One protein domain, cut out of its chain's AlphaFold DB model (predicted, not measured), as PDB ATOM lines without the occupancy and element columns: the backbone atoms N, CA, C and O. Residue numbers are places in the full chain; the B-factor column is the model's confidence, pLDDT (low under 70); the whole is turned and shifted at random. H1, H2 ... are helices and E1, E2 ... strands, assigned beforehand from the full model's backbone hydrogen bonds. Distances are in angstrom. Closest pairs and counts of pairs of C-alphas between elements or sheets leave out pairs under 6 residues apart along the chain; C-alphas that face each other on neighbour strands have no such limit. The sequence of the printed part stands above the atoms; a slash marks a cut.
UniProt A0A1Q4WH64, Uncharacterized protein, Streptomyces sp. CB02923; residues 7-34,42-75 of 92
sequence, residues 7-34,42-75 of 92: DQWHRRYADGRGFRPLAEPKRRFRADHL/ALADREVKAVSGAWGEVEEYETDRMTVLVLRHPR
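AT A GLANCE: This is residues 7 to 34 and 42 to 75 of the 92 residues of an uncharacterized protein of Streptomyces sp. CB02923 (UniProt A0A1Q4WH64). A long hairpin of two strands, E1 and E2, has one helix, H3, folded back near it with residues 48 to 53, mostly beside E2. Two more helices, H1 and H2, joined by a short link, are apart from the hairpin, from H3 and from each other, and the whole is open. The printed part has 62 residues, with the order H1, H2, H3, E1, E2; the sheet, E1 - E2, is antiparallel and the class is mixed, helices and strands. It is loose, with a radius of gyration of the C-alphas of 14.6 A and spans of 33 by 28 by 23 A.

IN THESE COORDINATES: Find C-alpha 7 at (-43.734, -36.070, 26.298); from there H1 runs through residues 7 to 14, 10.2 A long. H2 follows at residues 24 to 33, 14.2 A, and H3 at residues 45 to 53, 12.1 A. E1, residues 55 to 63, begins at (-31.116, -53.780, 42.366) and is 22.2 A long. E2, residues 66 to 74, is 23.1 A long and ends at (-34.829, -54.855, 44.304).

HOW THE PARTS SIT: Look first at the hairpin E1 and E2, antiparallel at 163 degrees: N 59 and O 70, 3.0 A, and N 68 and O 61, 2.8 A, are within hydrogen-bond range. The closest C-alphas of H3 and E1 are those of Ser 52 and Val 58, 6.4 A; of H3 and E2, those of Ser 52 and Leu 71, 6.9 A. H1 and H2 are apart from each other, from H3 and from both strands. In H1, H2 and H3 every O i to N i+4 pair is within hydrogen-bond range.

THE WHOLE: The C-alphas farthest apart, of Asp 32 and Asp 64, are 37.6 A apart. Residues 35 to 41 are not printed, and C-alphas 34 and 42 are 17.7 A apart across this cut. Of the links printed whole, none is long. Residues 14 to 20 and 62 to 67 are among those that stand free. The mean pLDDT of the printed part is 80.0; look for values under 70 at residue 13 and residues 16 to 21.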
ATOM      1  N   ASP A   7     -42.298 -36.304  26.455       70.88
ATOM      2  CA  ASP A   7     -43.734 -36.070  26.298       70.88
ATOM      3  C   ASP A   7     -44.527 -37.370  26.163       70.88
ATOM      4  O   ASP A   7     -45.605 -37.493  26.750       70.88
ATOM      5  N   GLN A   8     -43.988 -38.374  25.460       73.81
ATOM      6  CA  GLN A   8     -44.606 -39.702  25.394       73.81
ATOM      7  C   GLN A   8     -44.622 -40.374  26.771       73.81
ATOM      8  O   GLN A   8     -45.632 -40.965  27.164       73.81
ATOM      9  N   TRP A   9     -43.538 -40.228  27.535       71.19
ATOM     10  CA  TRP A   9     -43.434 -40.761  28.891       71.19
ATOM     11  C   TRP A   9     -44.403 -40.065  29.859       71.19
ATOM     12  O   TRP A   9     -45.158 -40.724  30.578       71.19
ATOM     13  N   HIS A  10     -44.449 -38.729  29.828       71.00
ATOM     14  CA  HIS A  10     -45.340 -37.920  30.660       71.00
ATOM     15  C   HIS A  10     -46.811 -38.207  30.358       71.00
ATOM     16  O   HIS A  10     -47.598 -38.411  31.281       71.00
ATOM     17  N   ARG A  11     -47.184 -38.292  29.074       76.38
ATOM     18  CA  ARG A  11     -48.549 -38.634  28.654       76.38
ATOM     19  C   ARG A  11     -48.952 -40.023  29.137       76.38
ATOM     20  O   ARG A  11     -50.036 -40.182  29.677       76.38
ATOM     21  N   ARG A  12     -48.070 -41.021  29.033       70.12
ATOM     22  CA  ARG A  12     -48.358 -42.378  29.521       70.12
ATOM     23  C   ARG A  12     -48.550 -42.432  31.039       70.12
ATOM     24  O   ARG A  12     -49.434 -43.145  31.515       70.12
ATOM     25  N   TYR A  13     -47.725 -41.693  31.780       65.25
ATOM     26  CA  TYR A  13     -47.857 -41.568  33.228       65.25
ATOM     27  C   TYR A  13     -49.172 -40.868  33.609       65.25
ATOM     28  O   TYR A  13     -49.900 -41.368  34.465       65.25
ATOM     29  N   ALA A  14     -49.508 -39.763  32.934       72.06
ATOM     30  CA  ALA A  14     -50.753 -39.023  33.138       72.06
ATOM     31  C   ALA A  14     -52.002 -39.855  32.792       72.06
ATOM     32  O   ALA A  14     -52.984 -39.815  33.527       72.06
ATOM     33  N   ASP A  15     -51.931 -40.678  31.742       79.19
ATOM     34  CA  ASP A  15     -52.999 -41.593  31.319       79.19
ATOM     35  C   ASP A  15     -53.194 -42.789  32.280       79.19
ATOM     36  O   ASP A  15     -54.063 -43.631  32.052       79.19
ATOM     37  N   GLY A  16     -52.361 -42.941  33.320       69.25
ATOM     38  CA  GLY A  16     -52.460 -44.044  34.286       69.25
ATOM     39  C   GLY A  16     -52.181 -45.432  33.697       69.25
ATOM     40  O   GLY A  16     -52.512 -46.455  34.301       69.25
ATOM     41  N   ARG A  17     -51.566 -45.512  32.510       64.75
ATOM     42  CA  ARG A  17     -51.338 -46.788  31.818       64.75
ATOM     43  C   ARG A  17     -50.156 -47.543  32.421       64.75
ATOM     44  O   ARG A  17     -49.005 -47.323  32.049       64.75
ATOM     45  N   GLY A  18     -50.468 -48.472  33.326       63.41
ATOM     46  CA  GLY A  18     -49.500 -49.351  33.996       63.41
ATOM     47  C   GLY A  18     -48.940 -48.797  35.309       63.41
ATOM     48  O   GLY A  18     -48.180 -49.487  35.982       63.41
ATOM     49  N   PHE A  19     -49.352 -47.591  35.709       64.06
ATOM     50  CA  PHE A  19     -48.989 -46.978  36.984       64.06
ATOM     51  C   PHE A  19     -50.252 -46.754  37.808       64.06
ATOM     52  O   PHE A  19     -51.195 -46.116  37.349       64.06
ATOM     53  N   ARG A  20     -50.278 -47.268  39.040       65.94
ATOM     54  CA  ARG A  20     -51.385 -47.026  39.968       65.94
ATOM     55  C   ARG A  20     -50.984 -45.909  40.935       65.94
ATOM     56  O   ARG A  20     -49.907 -46.014  41.529       65.94
ATOM     57  N   PRO A  21     -51.809 -44.859  41.119       67.50
ATOM     58  CA  PRO A  21     -51.550 -43.842  42.126       67.50
ATOM     59  C   PRO A  21     -51.309 -44.494  43.486       67.50
ATOM     60  O   PRO A  21     -51.985 -45.457  43.855       67.50
ATOM     61  N   LEU A  22     -50.342 -43.965  44.233       74.19
ATOM     62  CA  LEU A  22     -50.071 -44.438  45.585       74.19
ATOM     63  C   LEU A  22     -51.358 -44.309  46.416       74.19
ATOM     64  O   LEU A  22     -51.940 -43.225  46.446       74.19
ATOM     65  N   ALA A  23     -51.809 -45.398  47.040       81.56
ATOM     66  CA  ALA A  23     -53.016 -45.384  47.863       81.56
ATOM     67  C   ALA A  23     -52.869 -44.403  49.038       81.56
ATOM     68  O   ALA A  23     -51.768 -44.233  49.570       81.56
ATOM     69  N   GLU A  24     -53.981 -43.804  49.465       83.31
ATOM     70  CA  GLU A  24     -54.009 -42.737  50.474       83.31
ATOM     71  C   GLU A  24     -53.277 -43.080  51.783       83.31
ATOM     72  O   GLU A  24     -52.445 -42.281  52.220       83.31
ATOM     73  N   PRO A  25     -53.429 -44.289  52.364       83.94
ATOM     74  CA  PRO A  25     -52.686 -44.648  53.574       83.94
ATOM     75  C   PRO A  25     -51.166 -44.621  53.373       83.94
ATOM     76  O   PRO A  25     -50.414 -44.202  54.249       83.94
ATOM     77  N   LYS A  26     -50.696 -45.025  52.186       79.75
ATOM     78  CA  LYS A  26     -49.270 -45.059  51.848       79.75
ATOM     79  C   LYS A  26     -48.732 -43.667  51.498       79.75
ATOM     80  O   LYS A  26     -47.562 -43.393  51.756       79.75
ATOM     81  N   ARG A  27     -49.571 -42.777  50.951       80.19
ATOM     82  CA  ARG A  27     -49.242 -41.348  50.793       80.19
ATOM     83  C   ARG A  27     -49.058 -40.679  52.147       80.19
ATOM     84  O   ARG A  27     -48.035 -40.032  52.344       80.19
ATOM     85  N   ARG A  28     -49.992 -40.901  53.072       81.88
ATOM     86  CA  ARG A  28     -49.944 -40.348  54.428       81.88
ATOM     87  C   ARG A  28     -48.726 -40.840  55.205       81.88
ATOM     88  O   ARG A  28     -47.948 -40.020  55.664       81.88
ATOM     89  N   PHE A  29     -48.465 -42.151  55.200       83.88
ATOM     90  CA  PHE A  29     -47.245 -42.717  55.791       83.88
ATOM     91  C   PHE A  29     -45.971 -42.049  55.252       83.88
ATOM     92  O   PHE A  29     -45.050 -41.740  55.999       83.88
ATOM     93  N   ARG A  30     -45.906 -41.793  53.940       75.50
ATOM     94  CA  ARG A  30     -44.764 -41.096  53.343       75.50
ATOM     95  C   ARG A  30     -44.674 -39.637  53.795       75.50
ATOM     96  O   ARG A  30     -43.568 -39.199  54.071       75.50
ATOM     97  N   ALA A  31     -45.785 -38.909  53.852       77.06
ATOM     98  CA  ALA A  31     -45.800 -37.518  54.308       77.06
ATOM     99  C   ALA A  31     -45.394 -37.387  55.786       77.06
ATOM    100  O   ALA A  31     -44.659 -36.469  56.134       77.06
ATOM    101  N   ASP A  32     -45.822 -38.334  56.624       82.38
ATOM    102  CA  ASP A  32     -45.567 -38.320  58.066       82.38
ATOM    103  C   ASP A  32     -44.127 -38.746  58.417       82.38
ATOM    104  O   ASP A  32     -43.592 -38.336  59.447       82.38
ATOM    105  N   HIS A  33     -43.479 -39.567  57.576       77.69
ATOM    106  CA  HIS A  33     -42.185 -40.186  57.905       77.69
ATOM    107  C   HIS A  33     -41.019 -39.840  56.976       77.69
ATOM    108  O   HIS A  33     -39.870 -40.076  57.351       77.69
ATOM    109  N   LEU A  34     -41.265 -39.324  55.769       74.62
ATOM    110  CA  LEU A  34     -40.200 -38.960  54.837       74.62
ATOM    111  C   LEU A  34     -40.170 -37.443  54.654       74.62
ATOM    112  O   LEU A  34     -41.204 -36.853  54.347       74.62
ATOM    113  N   ALA A  42     -31.745 -33.221  41.440       80.06
ATOM    114  CA  ALA A  42     -30.849 -34.018  40.609       80.06
ATOM    115  C   ALA A  42     -29.986 -34.943  41.487       80.06
ATOM    116  O   ALA A  42     -29.457 -34.515  42.516       80.06
ATOM    117  N   LEU A  43     -29.858 -36.206  41.081       81.81
ATOM    118  CA  LEU A  43     -28.958 -37.167  41.720       81.81
ATOM    119  C   LEU A  43     -27.555 -37.010  41.134       81.81
ATOM    120  O   LEU A  43     -27.405 -36.918  39.919       81.81
ATOM    121  N   ALA A  44     -26.532 -37.014  41.986       85.12
ATOM    122  CA  ALA A  44     -25.150 -37.109  41.524       85.12
ATOM    123  C   ALA A  44     -24.822 -38.540  41.059       85.12
ATOM    124  O   ALA A  44     -25.413 -39.502  41.552       85.12
ATOM    125  N   ASP A  45     -23.803 -38.715  40.216       85.81
ATOM    126  CA  ASP A  45     -23.380 -40.030  39.694       85.81
ATOM    127  C   ASP A  45     -23.155 -41.083  40.783       85.81
ATOM    128  O   ASP A  45     -23.498 -42.255  40.625       85.81
ATOM    129  N   ARG A  46     -22.595 -40.677  41.929       85.19
ATOM    130  CA  ARG A  46     -22.397 -41.575  43.078       85.19
ATOM    131  C   ARG A  46     -23.720 -42.076  43.663       85.19
ATOM    132  O   ARG A  46     -23.791 -43.213  44.114       85.19
ATOM    133  N   GLU A  47     -24.750 -41.232  43.664       86.19
ATOM    134  CA  GLU A  47     -26.087 -41.569  44.152       86.19
ATOM    135  C   GLU A  47     -26.793 -42.469  43.138       86.19
ATOM    136  O   GLU A  47     -27.390 -43.465  43.536       86.19
ATOM    137  N   VAL A  48     -26.636 -42.194  41.838       86.12
ATOM    138  CA  VAL A  48     -27.105 -43.080  40.763       86.12
ATOM    139  C   VAL A  48     -26.478 -44.470  40.897       86.12
ATOM    140  O   VAL A  48     -27.203 -45.458  40.934       86.12
ATOM    141  N   LYS A  49     -25.153 -44.566  41.079       85.75
ATOM    142  CA  LYS A  49     -24.455 -45.847  41.302       85.75
ATOM    143  C   LYS A  49     -24.924 -46.566  42.566       85.75
ATOM    144  O   LYS A  49     -25.125 -47.779  42.534       85.75
ATOM    145  N   ALA A  50     -25.093 -45.837  43.671       85.38
ATOM    146  CA  ALA A  50     -25.553 -46.409  44.934       85.38
ATOM    147  C   ALA A  50     -26.972 -46.976  44.820       85.38
ATOM    148  O   ALA A  50     -27.236 -48.066  45.323       85.38
ATOM    149  N   VAL A  51     -27.862 -46.256  44.130       85.38
ATOM    150  CA  VAL A  51     -29.203 -46.742  43.821       85.38
ATOM    151  C   VAL A  51     -29.085 -47.959  42.909       85.38
ATOM    152  O   VAL A  51     -29.470 -49.026  43.340       85.38
ATOM    153  N   SER A  52     -28.458 -47.886  41.737       88.12
ATOM    154  CA  SER A  52     -28.343 -49.031  40.815       88.12
ATOM    155  C   SER A  52     -27.789 -50.312  41.464       88.12
ATOM    156  O   SER A  52     -28.297 -51.400  41.207       88.12
ATOM    157  N   GLY A  53     -26.800 -50.205  42.360       87.06
ATOM    158  CA  GLY A  53     -26.186 -51.359  43.030       87.06
ATOM    159  C   GLY A  53     -27.096 -52.128  44.002       87.06
ATOM    160  O   GLY A  53     -26.802 -53.276  44.335       87.06
ATOM    161  N   ALA A  54     -28.205 -51.537  44.452       86.56
ATOM    162  CA  ALA A  54     -29.174 -52.204  45.325       86.56
ATOM    163  C   ALA A  54     -30.275 -52.966  44.551       86.56
ATOM    164  O   ALA A  54     -31.220 -53.479  45.152       86.56
ATOM    165  N   TRP A  55     -30.172 -53.067  43.225       91.25
ATOM    166  CA  TRP A  55     -31.116 -53.780  42.366       91.25
ATOM    167  C   TRP A  55     -30.399 -54.902  41.613       91.25
ATOM    168  O   TRP A  55     -29.196 -54.854  41.368       91.25
ATOM    169  N   GLY A  56     -31.127 -55.980  41.331       86.12
ATOM    170  CA  GLY A  56     -30.585 -57.157  40.656       86.12
ATOM    171  C   GLY A  56     -30.419 -56.964  39.154       86.12
ATOM    172  O   GLY A  56     -29.603 -57.654  38.554       86.12
ATOM    173  N   GLU A  57     -31.173 -56.033  38.578       85.75
ATOM    174  CA  GLU A  57     -31.154 -55.720  37.156       85.75
ATOM    175  C   GLU A  57     -31.372 -54.217  36.959       85.75
ATOM    176  O   GLU A  57     -32.212 -53.594  37.620       85.75
ATOM    177  N   VAL A  58     -30.574 -53.646  36.058       88.94
ATOM    178  CA  VAL A  58     -30.561 -52.227  35.708       88.94
ATOM    179  C   VAL A  58     -30.480 -52.143  34.192       88.94
ATOM    180  O   VAL A  58     -29.519 -52.629  33.600       88.94
ATOM    181  N   GLU A  59     -31.480 -51.525  33.579       86.81
ATOM    182  CA  GLU A  59     -31.500 -51.237  32.146       86.81
ATOM    183  C   GLU A  59     -31.361 -49.727  31.935       86.81
ATOM    184  O   GLU A  59     -32.038 -48.939  32.605       86.81
ATOM    185  N   GLU A  60     -30.506 -49.326  30.997       87.25
ATOM    186  CA  GLU A  60     -30.269 -47.928  30.645       87.25
ATOM    187  C   GLU A  60     -30.810 -47.627  29.249       87.25
ATOM    188  O   GLU A  60     -30.547 -48.353  28.291       87.25
ATOM    189  N   TYR A  61     -31.577 -46.546  29.149       80.69
ATOM    190  CA  TYR A  61     -32.166 -46.074  27.907       80.69
ATOM    191  C   TYR A  61     -31.766 -44.625  27.681       80.69
ATOM    192  O   TYR A  61     -32.130 -43.743  28.462       80.69
ATOM    193  N   GLU A  62     -31.048 -44.379  26.594       83.31
ATOM    194  CA  GLU A  62     -30.714 -43.029  26.165       83.31
ATOM    195  C   GLU A  62     -31.836 -42.459  25.291       83.31
ATOM    196  O   GLU A  62     -32.427 -43.140  24.450       83.31
ATOM    197  N   THR A  63     -32.156 -41.193  25.517       79.88
ATOM    198  CA  THR A  63     -33.082 -40.408  24.704       79.88
ATOM    199  C   THR A  63     -32.430 -39.073  24.387       79.88
ATOM    200  O   THR A  63     -31.557 -38.633  25.133       79.88
ATOM    201  N   ASP A  64     -32.920 -38.369  23.366       81.00
ATOM    202  CA  ASP A  64     -32.357 -37.096  22.879       81.00
ATOM    203  C   ASP A  64     -32.127 -36.021  23.959       81.00
ATOM    204  O   ASP A  64     -31.444 -35.026  23.717       81.00
ATOM    205  N   ARG A  65     -32.749 -36.149  25.140       77.69
ATOM    206  CA  ARG A  65     -32.654 -35.165  26.229       77.69
ATOM    207  C   ARG A  65     -32.455 -35.756  27.623       77.69
ATOM    208  O   ARG A  65     -32.398 -34.985  28.580       77.69
ATOM    209  N   MET A  66     -32.433 -37.080  27.777       79.62
ATOM    210  CA  MET A  66     -32.291 -37.712  29.091       79.62
ATOM    211  C   MET A  66     -31.894 -39.180  29.004       79.62
ATOM    212  O   MET A  66     -32.274 -39.885  28.073       79.62
ATOM    213  N   THR A  67     -31.259 -39.655  30.064       82.38
ATOM    214  CA  THR A  67     -31.070 -41.080  30.317       82.38
ATOM    215  C   THR A  67     -32.132 -41.559  31.303       82.38
ATOM    216  O   THR A  67     -32.340 -40.945  32.353       82.38
ATOM    217  N   VAL A  68     -32.812 -42.653  30.973       83.81
ATOM    218  CA  VAL A  68     -33.787 -43.314  31.845       83.81
ATOM    219  C   VAL A  68     -33.198 -44.632  32.332       83.81
ATOM    220  O   VAL A  68     -32.832 -45.487  31.532       83.81
ATOM    221  N   LEU A  69     -33.151 -44.806  33.655       86.00
ATOM    222  CA  LEU A  69     -32.767 -46.065  34.290       86.00
ATOM    223  C   LEU A  69     -34.015 -46.822  34.752       86.00
ATOM    224  O   LEU A  69     -34.828 -46.287  35.511       86.00
ATOM    225  N   VAL A  70     -34.155 -48.075  34.323       86.81
ATOM    226  CA  VAL A  70     -35.203 -48.993  34.785       86.81
ATOM    227  C   VAL A  70     -34.578 -49.994  35.750       86.81
ATOM    228  O   VAL A  70     -33.724 -50.791  35.372       86.81
ATOM    229  N   LEU A  71     -35.005 -49.939  37.013       86.44
ATOM    230  CA  LEU A  71     -34.466 -50.757  38.101       86.44
ATOM    231  C   LEU A  71     -35.430 -51.900  38.437       86.44
ATOM    232  O   LEU A  71     -36.581 -51.657  38.815       86.44
ATOM    233  N   ARG A  72     -34.962 -53.148  38.348       85.88
ATOM    234  CA  ARG A  72     -35.757 -54.362  38.602       85.88
ATOM    235  C   ARG A  72     -35.114 -55.245  39.662       85.88
ATOM    236  O   ARG A  72     -33.938 -55.116  39.987       85.88
ATOM    237  N   HIS A  73     -35.920 -56.145  40.224       86.31
ATOM    238  CA  HIS A  73     -35.479 -57.102  41.241       86.31
ATOM    239  C   HIS A  73     -34.756 -56.414  42.412       86.31
ATOM    240  O   HIS A  73     -33.556 -56.631  42.600       86.31
ATOM    241  N   PRO A  74     -35.451 -55.551  43.184       85.00
ATOM    242  CA  PRO A  74     -34.829 -54.855  44.304       85.00
ATOM    243  C   PRO A  74     -34.197 -55.881  45.241       85.00
ATOM    244  O   PRO A  74     -34.861 -56.821  45.679       85.00
ATOM    245  N   ARG A  75     -32.913 -55.708  45.542       79.00
ATOM    246  CA  ARG A  75     -32.228 -56.491  46.563       79.00
ATOM    247  C   ARG A  75     -32.418 -55.726  47.862       79.00
ATOM    248  O   ARG A  75     -31.826 -54.658  48.006       79.00
TER     249      ARG A  75